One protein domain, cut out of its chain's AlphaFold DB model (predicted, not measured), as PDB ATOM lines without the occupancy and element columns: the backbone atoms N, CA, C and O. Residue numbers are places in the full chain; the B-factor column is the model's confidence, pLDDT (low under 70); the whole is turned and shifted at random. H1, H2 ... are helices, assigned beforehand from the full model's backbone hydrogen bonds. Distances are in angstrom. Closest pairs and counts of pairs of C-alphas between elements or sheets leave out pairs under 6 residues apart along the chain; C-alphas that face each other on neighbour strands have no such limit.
ATOM      1  N   GLN A   9      25.656 128.999 131.583       97.81
ATOM      2  CA  GLN A   9      26.361 129.729 132.633       97.81
ATOM      3  C   GLN A   9      26.516 131.232 132.327       97.81
ATOM      4  O   GLN A   9      26.309 132.061 133.209       97.81
ATOM      5  N   ARG A  10      26.810 131.597 131.071       97.94
ATOM      6  CA  ARG A  10      26.902 132.996 130.622       97.94
ATOM      7  C   ARG A  10      25.516 133.629 130.511       97.94
ATOM      8  O   ARG A  10      25.338 134.755 130.960       97.94
ATOM      9  N   ILE A  11      24.526 132.879 130.014       97.56
ATOM     10  CA  ILE A  11      23.123 133.326 129.950       97.56
ATOM     11  C   ILE A  11      22.606 133.677 131.349       97.56
ATOM     12  O   ILE A  11      22.076 134.765 131.561       97.56
ATOM     13  N   ARG A  12      22.776 132.775 132.324       98.00
ATOM     14  CA  ARG A  12      22.335 133.003 133.708       98.00
ATOM     15  C   ARG A  12      23.085 134.163 134.355       98.00
ATOM     16  O   ARG A  12      22.453 134.982 135.014       98.00
ATOM     17  N   GLY A  13      24.395 134.270 134.124       97.88
ATOM     18  CA  GLY A  13      25.197 135.394 134.609       97.88
ATOM     19  C   GLY A  13      24.686 136.746 134.106       97.88
ATOM     20  O   GLY A  13      24.472 137.655 134.906       97.88
ATOM     21  N   ALA A  14      24.417 136.861 132.803       97.12
ATOM     22  CA  ALA A  14      23.881 138.082 132.207       97.12
ATOM     23  C   ALA A  14      22.451 138.390 132.676       97.12
ATOM     24  O   ALA A  14      22.156 139.527 133.028       97.12
ATOM     25  N   GLN A  15      21.575 137.380 132.754       96.88
ATOM     26  CA  GLN A  15      20.211 137.541 133.275       96.88
ATOM     27  C   GLN A  15      20.207 138.040 134.722       96.88
ATOM     28  O   GLN A  15      19.432 138.930 135.060       96.88
ATOM     29  N   ASN A  16      21.074 137.489 135.573       97.75
ATOM     30  CA  ASN A  16      21.192 137.925 136.961       97.75
ATOM     31  C   ASN A  16      21.707 139.364 137.049       97.75
ATOM     32  O   ASN A  16      21.155 140.150 137.812       97.75
ATOM     33  N   ARG A  17      22.708 139.731 136.240       97.31
ATOM     34  CA  ARG A  17      23.225 141.105 136.183       97.31
ATOM     35  C   ARG A  17      22.160 142.101 135.726       97.31
ATOM     36  O   ARG A  17      21.938 143.092 136.406       97.31
ATOM     37  N   ALA A  18      21.458 141.805 134.636       97.38
ATOM     38  CA  ALA A  18      20.396 142.666 134.121       97.38
ATOM     39  C   ALA A  18      19.271 142.873 135.153       97.38
ATOM     40  O   ALA A  18      18.787 143.988 135.312       97.38
ATOM     41  N   ARG A  19      18.919 141.828 135.921       97.06
ATOM     42  CA  ARG A  19      17.964 141.932 137.041       97.06
ATOM     43  C   ARG A  19      18.459 142.830 138.174       97.06
ATOM     44  O   ARG A  19      17.660 143.570 138.726       97.06
ATOM     45  N   LEU A  20      19.743 142.754 138.536       97.69
ATOM     46  CA  LEU A  20      20.333 143.633 139.557       97.69
ATOM     47  C   LEU A  20      20.356 145.100 139.108       97.69
ATOM     48  O   LEU A  20      20.243 145.996 139.934       97.69
ATOM     49  N   GLU A  21      20.491 145.328 137.804       97.25
ATOM     50  CA  GLU A  21      20.506 146.647 137.164       97.25
ATOM     51  C   GLU A  21      19.098 147.146 136.771       97.25
ATOM     52  O   GLU A  21      18.992 148.140 136.059       97.25
ATOM     53  N   ASP A  22      18.032 146.448 137.190       96.75
ATOM     54  CA  ASP A  22      16.621 146.720 136.860       96.75
ATOM     55  C   ASP A  22      16.367 147.007 135.367       96.75
ATOM     56  O   ASP A  22      15.658 147.930 134.966       96.75
ATOM     57  N   ARG A  23      16.991 146.204 134.500       95.38
ATOM     58  CA  ARG A  23      16.853 146.324 133.046       95.38
ATOM     59  C   ARG A  23      16.663 144.974 132.369       95.38
ATOM     60  O   ARG A  23      17.005 143.915 132.892       95.38
ATOM     61  N   ALA A  24      16.163 145.017 131.139       93.50
ATOM     62  CA  ALA A  24      16.146 143.849 130.271       93.50
ATOM     63  C   ALA A  24      17.565 143.468 129.806       93.50
ATOM     64  O   ALA A  24      18.464 144.314 129.715       93.50
ATOM     65  N   VAL A  25      17.736 142.185 129.476       94.62
ATOM     66  CA  VAL A  25      18.910 141.695 128.743       94.62
ATOM     67  C   VAL A  25      18.865 142.281 127.335       94.62
ATOM     68  O   VAL A  25      17.825 142.230 126.681       94.62
ATOM     69  N   ARG A  26      19.981 142.848 126.893       92.25
ATOM     70  CA  ARG A  26      20.147 143.478 125.582       92.25
ATOM     71  C   ARG A  26      20.976 142.582 124.669       92.25
ATOM     72  O   ARG A  26      21.715 141.715 125.142       92.25
ATOM     73  N   ASP A  27      20.870 142.807 123.363       88.94
ATOM     74  CA  ASP A  27      21.759 142.150 122.404       88.94
ATOM     75  C   ASP A  27      23.225 142.483 122.741       88.94
ATOM     76  O   ASP A  27      23.547 143.611 123.116       88.94
ATOM     77  N   GLY A  28      24.100 141.480 122.696       88.25
ATOM     78  CA  GLY A  28      25.502 141.609 123.118       88.25
ATOM     79  C   GLY A  28      25.792 141.433 124.620       88.25
ATOM     80  O   GLY A  28      26.947 141.194 124.964       88.25
ATOM     81  N   ASP A  29      24.796 141.430 125.523       93.06
ATOM     82  CA  ASP A  29      25.032 141.097 126.949       93.06
ATOM     83  C   ASP A  29      25.504 139.640 127.137       93.06
ATOM     84  O   ASP A  29      26.111 139.284 128.152       93.06
ATOM     85  N   ILE A  30      25.185 138.773 126.171       96.69
ATOM     86  CA  ILE A  30      25.520 137.354 126.185       96.69
ATOM     87  C   ILE A  30      26.299 137.013 124.920       96.69
ATOM     88  O   ILE A  30      25.730 136.885 123.841       96.69
ATOM     89  N   THR A  31      27.588 136.736 125.079       96.62
ATOM     90  CA  THR A  31      28.410 136.142 124.020       96.62
ATOM     91  C   THR A  31      28.807 134.732 124.446       96.62
ATOM     92  O   THR A  31      29.523 134.580 125.439       96.62
ATOM     93  N   PRO A  32      28.356 133.664 123.766       97.88
ATOM     94  CA  PRO A  32      28.843 132.309 124.008       97.88
ATOM     95  C   PRO A  32      30.344 132.181 123.735       97.88
ATOM     96  O   PRO A  32      30.919 132.954 122.974       97.88
ATOM     97  N   ALA A  33      30.982 131.171 124.327       98.19
ATOM     98  CA  ALA A  33      32.422 130.962 124.175       98.19
ATOM     99  C   ALA A  33      32.831 130.735 122.709       98.19
ATOM    100  O   ALA A  33      33.825 131.297 122.262       98.19
ATOM    101  N   CYS A  34      32.042 129.971 121.947       98.12
ATOM    102  CA  CYS A  34      32.305 129.721 120.529       98.12
ATOM    103  C   CYS A  34      32.176 130.984 119.662       98.12
ATOM    104  O   CYS A  34      32.992 131.177 118.770       98.12
ATOM    105  N   ALA A  35      31.198 131.852 119.946       97.38
ATOM    106  CA  ALA A  35      31.042 133.133 119.256       97.38
ATOM    107  C   ALA A  35      32.203 134.084 119.584       97.38
ATOM    108  O   ALA A  35      32.804 134.645 118.680       97.38
ATOM    109  N   GLN A  36      32.582 134.185 120.863       97.31
ATOM    110  CA  GLN A  36      33.705 135.022 121.300       97.31
ATOM    111  C   GLN A  36      35.047 134.570 120.702       97.31
ATOM    112  O   GLN A  36      35.909 135.397 120.428       97.31
ATOM    113  N   ALA A  37      35.250 133.260 120.546       98.19
ATOM    114  CA  ALA A  37      36.500 132.705 120.035       98.19
ATOM    115  C   ALA A  37      36.619 132.770 118.504       98.19
ATOM    116  O   ALA A  37      37.703 132.536 117.978       98.19
ATOM    117  N   CYS A  38      35.524 133.023 117.782       97.50
ATOM    118  CA  CYS A  38      35.512 132.983 116.326       97.50
ATOM    119  C   CYS A  38      36.037 134.307 115.742       97.50
ATOM    120  O   CYS A  38      35.331 135.311 115.817       97.50
ATOM    121  N   PRO A  39      37.220 134.329 115.100       97.50
ATOM    122  CA  PRO A  39      37.789 135.568 114.569       97.50
ATOM    123  C   PRO A  39      37.026 136.105 113.353       97.50
ATOM    124  O   PRO A  39      37.099 137.289 113.055       97.50
ATOM    125  N   SER A  40      36.308 135.236 112.636       96.81
ATOM    126  CA  SER A  40      35.513 135.604 111.463       96.81
ATOM    127  C   SER A  40      34.053 135.909 111.796       96.81
ATOM    128  O   SER A  40      33.251 136.024 110.874       96.81
ATOM    129  N   GLU A  41      33.685 135.935 113.082       95.19
ATOM    130  CA  GLU A  41      32.323 136.237 113.552       95.19
ATOM    131  C   GLU A  41      31.236 135.343 112.921       95.19
ATOM    132  O   GLU A  41      30.088 135.737 112.734       95.19
ATOM    133  N   ALA A  42      31.586 134.093 112.597       96.62
ATOM    134  CA  ALA A  42      30.687 133.170 111.901       96.62
ATOM    135  C   ALA A  42      29.497 132.704 112.761       96.62
ATOM    136  O   ALA A  42      28.509 132.197 112.231       96.62
ATOM    137  N   ILE A  43      29.599 132.829 114.087       97.38
ATOM    138  CA  ILE A  43      28.566 132.412 115.035       97.38
ATOM    139  C   ILE A  43      28.007 133.659 115.706       97.38
ATOM    140  O   ILE A  43      28.702 134.315 116.478       97.38
ATOM    141  N   VAL A  44      26.725 133.925 115.467       96.69
ATOM    142  CA  VAL A  44      25.988 135.020 116.100       96.69
ATOM    143  C   VAL A  44      24.968 134.440 117.076       96.69
ATOM    144  O   VAL A  44      24.278 133.469 116.770       96.69
ATOM    145  N   PHE A  45      24.888 135.023 118.270       97.06
ATOM    146  CA  PHE A  45      23.989 134.596 119.340       97.06
ATOM    147  C   PHE A  45      23.212 135.795 119.889       97.06
ATOM    148  O   PHE A  45      23.796 136.858 120.055       97.06
ATOM    149  N   GLY A  46      21.923 135.614 120.187       95.31
ATOM    150  CA  GLY A  46      21.017 136.686 120.609       95.31
ATOM    151  C   GLY A  46      19.592 136.181 120.868       95.31
ATOM    152  O   GLY A  46      19.329 134.979 120.769       95.31
ATOM    153  N   ASP A  47      18.668 137.086 121.216       94.88
ATOM    154  CA  ASP A  47      17.247 136.755 121.417       94.88
ATOM    155  C   ASP A  47      16.479 136.832 120.091       94.88
ATOM    156  O   ASP A  47      16.237 137.911 119.557       94.88
ATOM    157  N   LEU A  48      16.030 135.681 119.586       94.00
ATOM    158  CA  LEU A  48      15.257 135.585 118.344       94.00
ATOM    159  C   LEU A  48      13.911 136.335 118.402       94.00
ATOM    160  O   LEU A  48      13.343 136.670 117.365       94.00
ATOM    161  N   ARG A  49      13.374 136.592 119.601       92.94
ATOM    162  CA  ARG A  49      12.113 137.331 119.777       92.94
ATOM    163  C   ARG A  49      12.306 138.837 119.653       92.94
ATOM    164  O   ARG A  49      11.344 139.541 119.347       92.94
ATOM    165  N   ASP A  50      13.521 139.327 119.878       93.88
ATOM    166  CA  ASP A  50      13.863 140.719 119.628       93.88
ATOM    167  C   ASP A  50      14.127 140.912 118.131       93.88
ATOM    168  O   ASP A  50      15.167 140.520 117.602       93.88
ATOM    169  N   ARG A  51      13.172 141.548 117.445       91.88
ATOM    170  CA  ARG A  51      13.245 141.826 116.001       91.88
ATOM    171  C   ARG A  51      14.382 142.777 115.623       91.88
ATOM    172  O   ARG A  51      14.742 142.825 114.449       91.88
ATOM    173  N   SER A  52      14.911 143.542 116.577       92.31
ATOM    174  CA  SER A  52      16.044 144.439 116.349       92.31
ATOM    175  C   SER A  52      17.399 143.731 116.455       92.31
ATOM    176  O   SER A  52      18.395 144.264 115.964       92.31
ATOM    177  N   SER A  53      17.434 142.517 117.022       94.50
ATOM    178  CA  SER A  53      18.665 141.748 117.210       94.50
ATOM    179  C   SER A  53      19.297 141.308 115.889       94.50
ATOM    180  O   SER A  53      18.618 141.053 114.883       94.50
ATOM    181  N   LEU A  54      20.623 141.149 115.899       93.31
ATOM    182  CA  LEU A  54      21.346 140.652 114.727       93.31
ATOM    183  C   LEU A  54      20.923 139.218 114.364       93.31
ATOM    184  O   LEU A  54      20.772 138.902 113.183       93.31
ATOM    185  N   VAL A  55      20.661 138.367 115.364       95.38
ATOM    186  CA  VAL A  55      20.176 136.993 115.149       95.38
ATOM    187  C   VAL A  55      18.830 136.971 114.435       95.38
ATOM    188  O   VAL A  55      18.685 136.208 113.483       95.38
ATOM    189  N   ALA A  56      17.861 137.799 114.837       95.25
ATOM    190  CA  ALA A  56      16.550 137.823 114.184       95.25
ATOM    191  C   ALA A  56      16.652 138.229 112.708       95.25
ATOM    192  O   ALA A  56      15.978 137.649 111.855       95.25
ATOM    193  N   ARG A  57      17.545 139.172 112.391       95.06
ATOM    194  CA  ARG A  57      17.819 139.583 111.009       95.06
ATOM    195  C   ARG A  57      18.469 138.468 110.188       95.06
ATOM    196  O   ARG A  57      18.027 138.220 109.073       95.06
ATOM    197  N   LEU A  58      19.487 137.794 110.728       95.94
ATOM    198  CA  LEU A  58      20.186 136.705 110.031       95.94
ATOM    199  C   LEU A  58      19.319 135.452 109.885       95.94
ATOM    200  O   LEU A  58      19.402 134.766 108.873       95.94
ATOM    201  N   ALA A  59      18.453 135.165 110.856       94.75
ATOM    202  CA  ALA A  59      17.511 134.053 110.769       94.75
ATOM    203  C   ALA A  59      16.471 134.242 109.649       94.75
ATOM    204  O   ALA A  59      15.945 133.256 109.142       94.75
ATOM    205  N   ALA A  60      16.192 135.492 109.263       95.00
ATOM    206  CA  ALA A  60      15.322 135.842 108.144       95.00
ATOM    207  C   ALA A  60      16.073 136.005 106.803       95.00
ATOM    208  O   ALA A  60      15.443 136.318 105.792       95.00
ATOM    209  N   ASP A  61      17.401 135.824 106.776       96.50
ATOM    210  CA  ASP A  61      18.195 135.883 105.544       96.50
ATOM    211  C   ASP A  61      17.736 134.768 104.579       96.50
ATOM    212  O   ASP A  61      17.555 133.628 105.015       96.50
ATOM    213  N   PRO A  62      17.581 135.038 103.268       95.75
ATOM    214  CA  PRO A  62      17.200 134.024 102.281       95.75
ATOM    215  C   PRO A  62      18.136 132.806 102.213       95.75
ATOM    216  O   PRO A  62      17.752 131.759 101.701       95.75
ATOM    217  N   ARG A  63      19.374 132.934 102.704       96.12
ATOM    218  CA  ARG A  63      20.354 131.843 102.806       96.12
ATOM    219  C   ARG A  63      20.170 130.988 104.061       96.12
ATOM    220  O   ARG A  63      20.911 130.020 104.231       96.12
ATOM    221  N   GLY A  64      19.258 131.369 104.951       96.12
ATOM    222  CA  GLY A  64      18.960 130.685 106.199       96.12
ATOM    223  C   GLY A  64      18.320 129.319 105.973       96.12
ATOM    224  O   GLY A  64      17.328 129.201 105.259       96.12
ATOM    225  N   TYR A  65      18.858 128.280 106.609       96.06
ATOM    226  CA  TYR A  65      18.260 126.947 106.610       96.06
ATOM    227  C   TYR A  65      18.462 126.225 107.945       96.06
ATOM    228  O   TYR A  65      19.406 126.488 108.698       96.06
ATOM    229  N   HIS A  66      17.571 125.275 108.230       96.75
ATOM    230  CA  HIS A  66      17.707 124.355 109.353       96.75
ATOM    231  C   HIS A  66      18.238 123.006 108.867       96.75
ATOM    232  O   HIS A  66      17.787 122.453 107.861       96.75
ATOM    233  N   VAL A  67      19.207 122.463 109.596       96.06
ATOM    234  CA  VAL A  67      19.767 121.139 109.306       96.06
ATOM    235  C   VAL A  67      18.713 120.069 109.596       96.06
ATOM    236  O   VAL A  67      18.083 120.100 110.652       96.06
ATOM    237  N   HIS A  68      18.541 119.132 108.658       96.38
ATOM    238  CA  HIS A  68      17.536 118.062 108.709       96.38
ATOM    239  C   HIS A  68      16.102 118.570 108.905       96.38
ATOM    240  O   HIS A  68      15.374 118.122 109.796       96.38
ATOM    241  N   THR A  69      15.691 119.531 108.072       93.75
ATOM    242  CA  THR A  69      14.339 120.115 108.128       93.75
ATOM    243  C   THR A  69      13.250 119.052 107.933       93.75
ATOM    244  O   THR A  69      12.198 119.131 108.566       93.75
ATOM    245  N   GLU A  70      13.524 118.008 107.146       96.12
ATOM    246  CA  GLU A  70      12.647 116.861 106.901       96.12
ATOM    247  C   GLU A  70      12.237 116.102 108.175       96.12
ATOM    248  O   GLU A  70      11.172 115.491 108.211       96.12
ATOM    249  N   LEU A  71      13.037 116.183 109.245       97.50
ATOM    250  CA  LEU A  71      12.753 115.529 110.525       97.50
ATOM    251  C   LEU A  71      11.890 116.380 111.471       97.50
ATOM    252  O   LEU A  71      11.533 115.914 112.550       97.50
ATOM    253  N   ASN A  72      11.571 117.629 111.107       95.56
ATOM    254  CA  ASN A  72      10.742 118.550 111.898       95.56
ATOM    255  C   ASN A  72      11.197 118.711 113.370       95.56
ATOM    256  O   ASN A  72      10.387 118.890 114.281       95.56
ATOM    257  N   THR A  73      12.509 118.672 113.619       96.38
ATOM    258  CA  THR A  73      13.098 118.820 114.965       96.38
ATOM    259  C   THR A  73      13.070 120.259 115.483       96.38
ATOM    260  O   THR A  73      13.312 120.483 116.668       96.38
ATOM    261  N   LYS A  74      12.764 121.227 114.604       94.75
ATOM    262  CA  LYS A  74      12.678 122.669 114.894       94.75
ATOM    263  C   LYS A  74      13.895 123.168 115.692       94.75
ATOM    264  O   LYS A  74      13.739 123.658 116.815       94.75
ATOM    265  N   PRO A  75      15.119 123.009 115.152       96.44
ATOM    266  CA  PRO A  75      16.326 123.386 115.870       96.44
ATOM    267  C   PRO A  75      16.379 124.902 116.081       96.44
ATOM    268  O   PRO A  75      15.978 125.682 115.225       96.44
ATOM    269  N   ALA A  76      16.950 125.326 117.209       95.75
ATOM    270  CA  ALA A  76      17.130 126.746 117.524       95.75
ATOM    271  C   ALA A  76      18.244 127.428 116.700       95.75
ATOM    272  O   ALA A  76      18.438 128.633 116.817       95.75
ATOM    273  N   ILE A  77      19.009 126.660 115.917       96.69
ATOM    274  CA  ILE A  77      20.143 127.149 115.127       96.69
ATOM    275  C   ILE A  77      19.712 127.257 113.666       96.69
ATOM    276  O   ILE A  77      19.266 126.268 113.076       96.69
ATOM    277  N   THR A  78      19.906 128.438 113.087       97.25
ATOM    278  CA  THR A  78      19.799 128.686 111.645       97.25
ATOM    279  C   THR A  78      21.203 128.786 111.064       97.25
ATOM    280  O   THR A  78      22.023 129.561 111.553       97.25
ATOM    281  N   TYR A  79      21.486 127.999 110.032       97.56
ATOM    282  CA  TYR A  79      22.739 128.062 109.284       97.56
ATOM    283  C   TYR A  79      22.561 128.957 108.063       97.56
ATOM    284  O   TYR A  79      21.475 129.008 107.494       97.56
ATOM    285  N   LEU A  80      23.627 129.635 107.643       97.19
ATOM    286  CA  LEU A  80      23.641 130.416 106.408       97.19
ATOM    287  C   LEU A  80      24.390 129.649 105.321       97.19
ATOM    288  O   LEU A  80      25.514 129.191 105.535       97.19
ATOM    289  N   ALA A  81      23.775 129.519 104.148       95.88
ATOM    290  CA  ALA A  81      24.398 128.880 103.000       95.88
ATOM    291  C   ALA A  81      25.662 129.634 102.553       95.88
ATOM    292  O   ALA A  81      25.682 130.865 102.431       95.88
TER     293      ALA A  81
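What this domain is: This is residues 9 to 81 of the 91 residues of an uncharacterized protein of Gemmatimonadetes bacterium (UniProt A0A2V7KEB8). With little regular structure, this is an elongated run of loops with three separate helices: H1, the longest, at one end, the short H2 off to one side, and H3 near a closing loop whose residues 68 to 73 stick out at the other end. Residues 38 to 53 run between H2 and H3, passing through the middle. The printed part has 73 residues, 23 of them in H1, H2 and H3, in that order; it is all helix, with no named strand. It is only just loose, close to compact, with a radius of gyration of the C-alphas of 13.9 A and spans of 42 by 27 by 22 A.

Where its parts are: H1, residues 9 to 20, is 16.7 A long from C-alpha 9 at (26.361, 129.729, 132.633). H2 is residues 33 to 37, 6.1 A. H3, residues 54 to 59, 8.6 A, ends at C-alpha 59 at (17.511, 134.053, 110.769).

How they stand to each other: H1, H2 and H3 are apart from each other. Residues 64 to 65 pair antiparallel with 79 to 80. In H1, H2 and H3 every O i to N i+4 pair is within hydrogen-bond range.

The domain as a whole: The C-alphas farthest apart, of Glu 21 and Glu 70, are 43.2 A apart. The links H1 to H2 and H2 to H3 are long. The printed part has no cut, and no printed residue is under 70 in pLDDT.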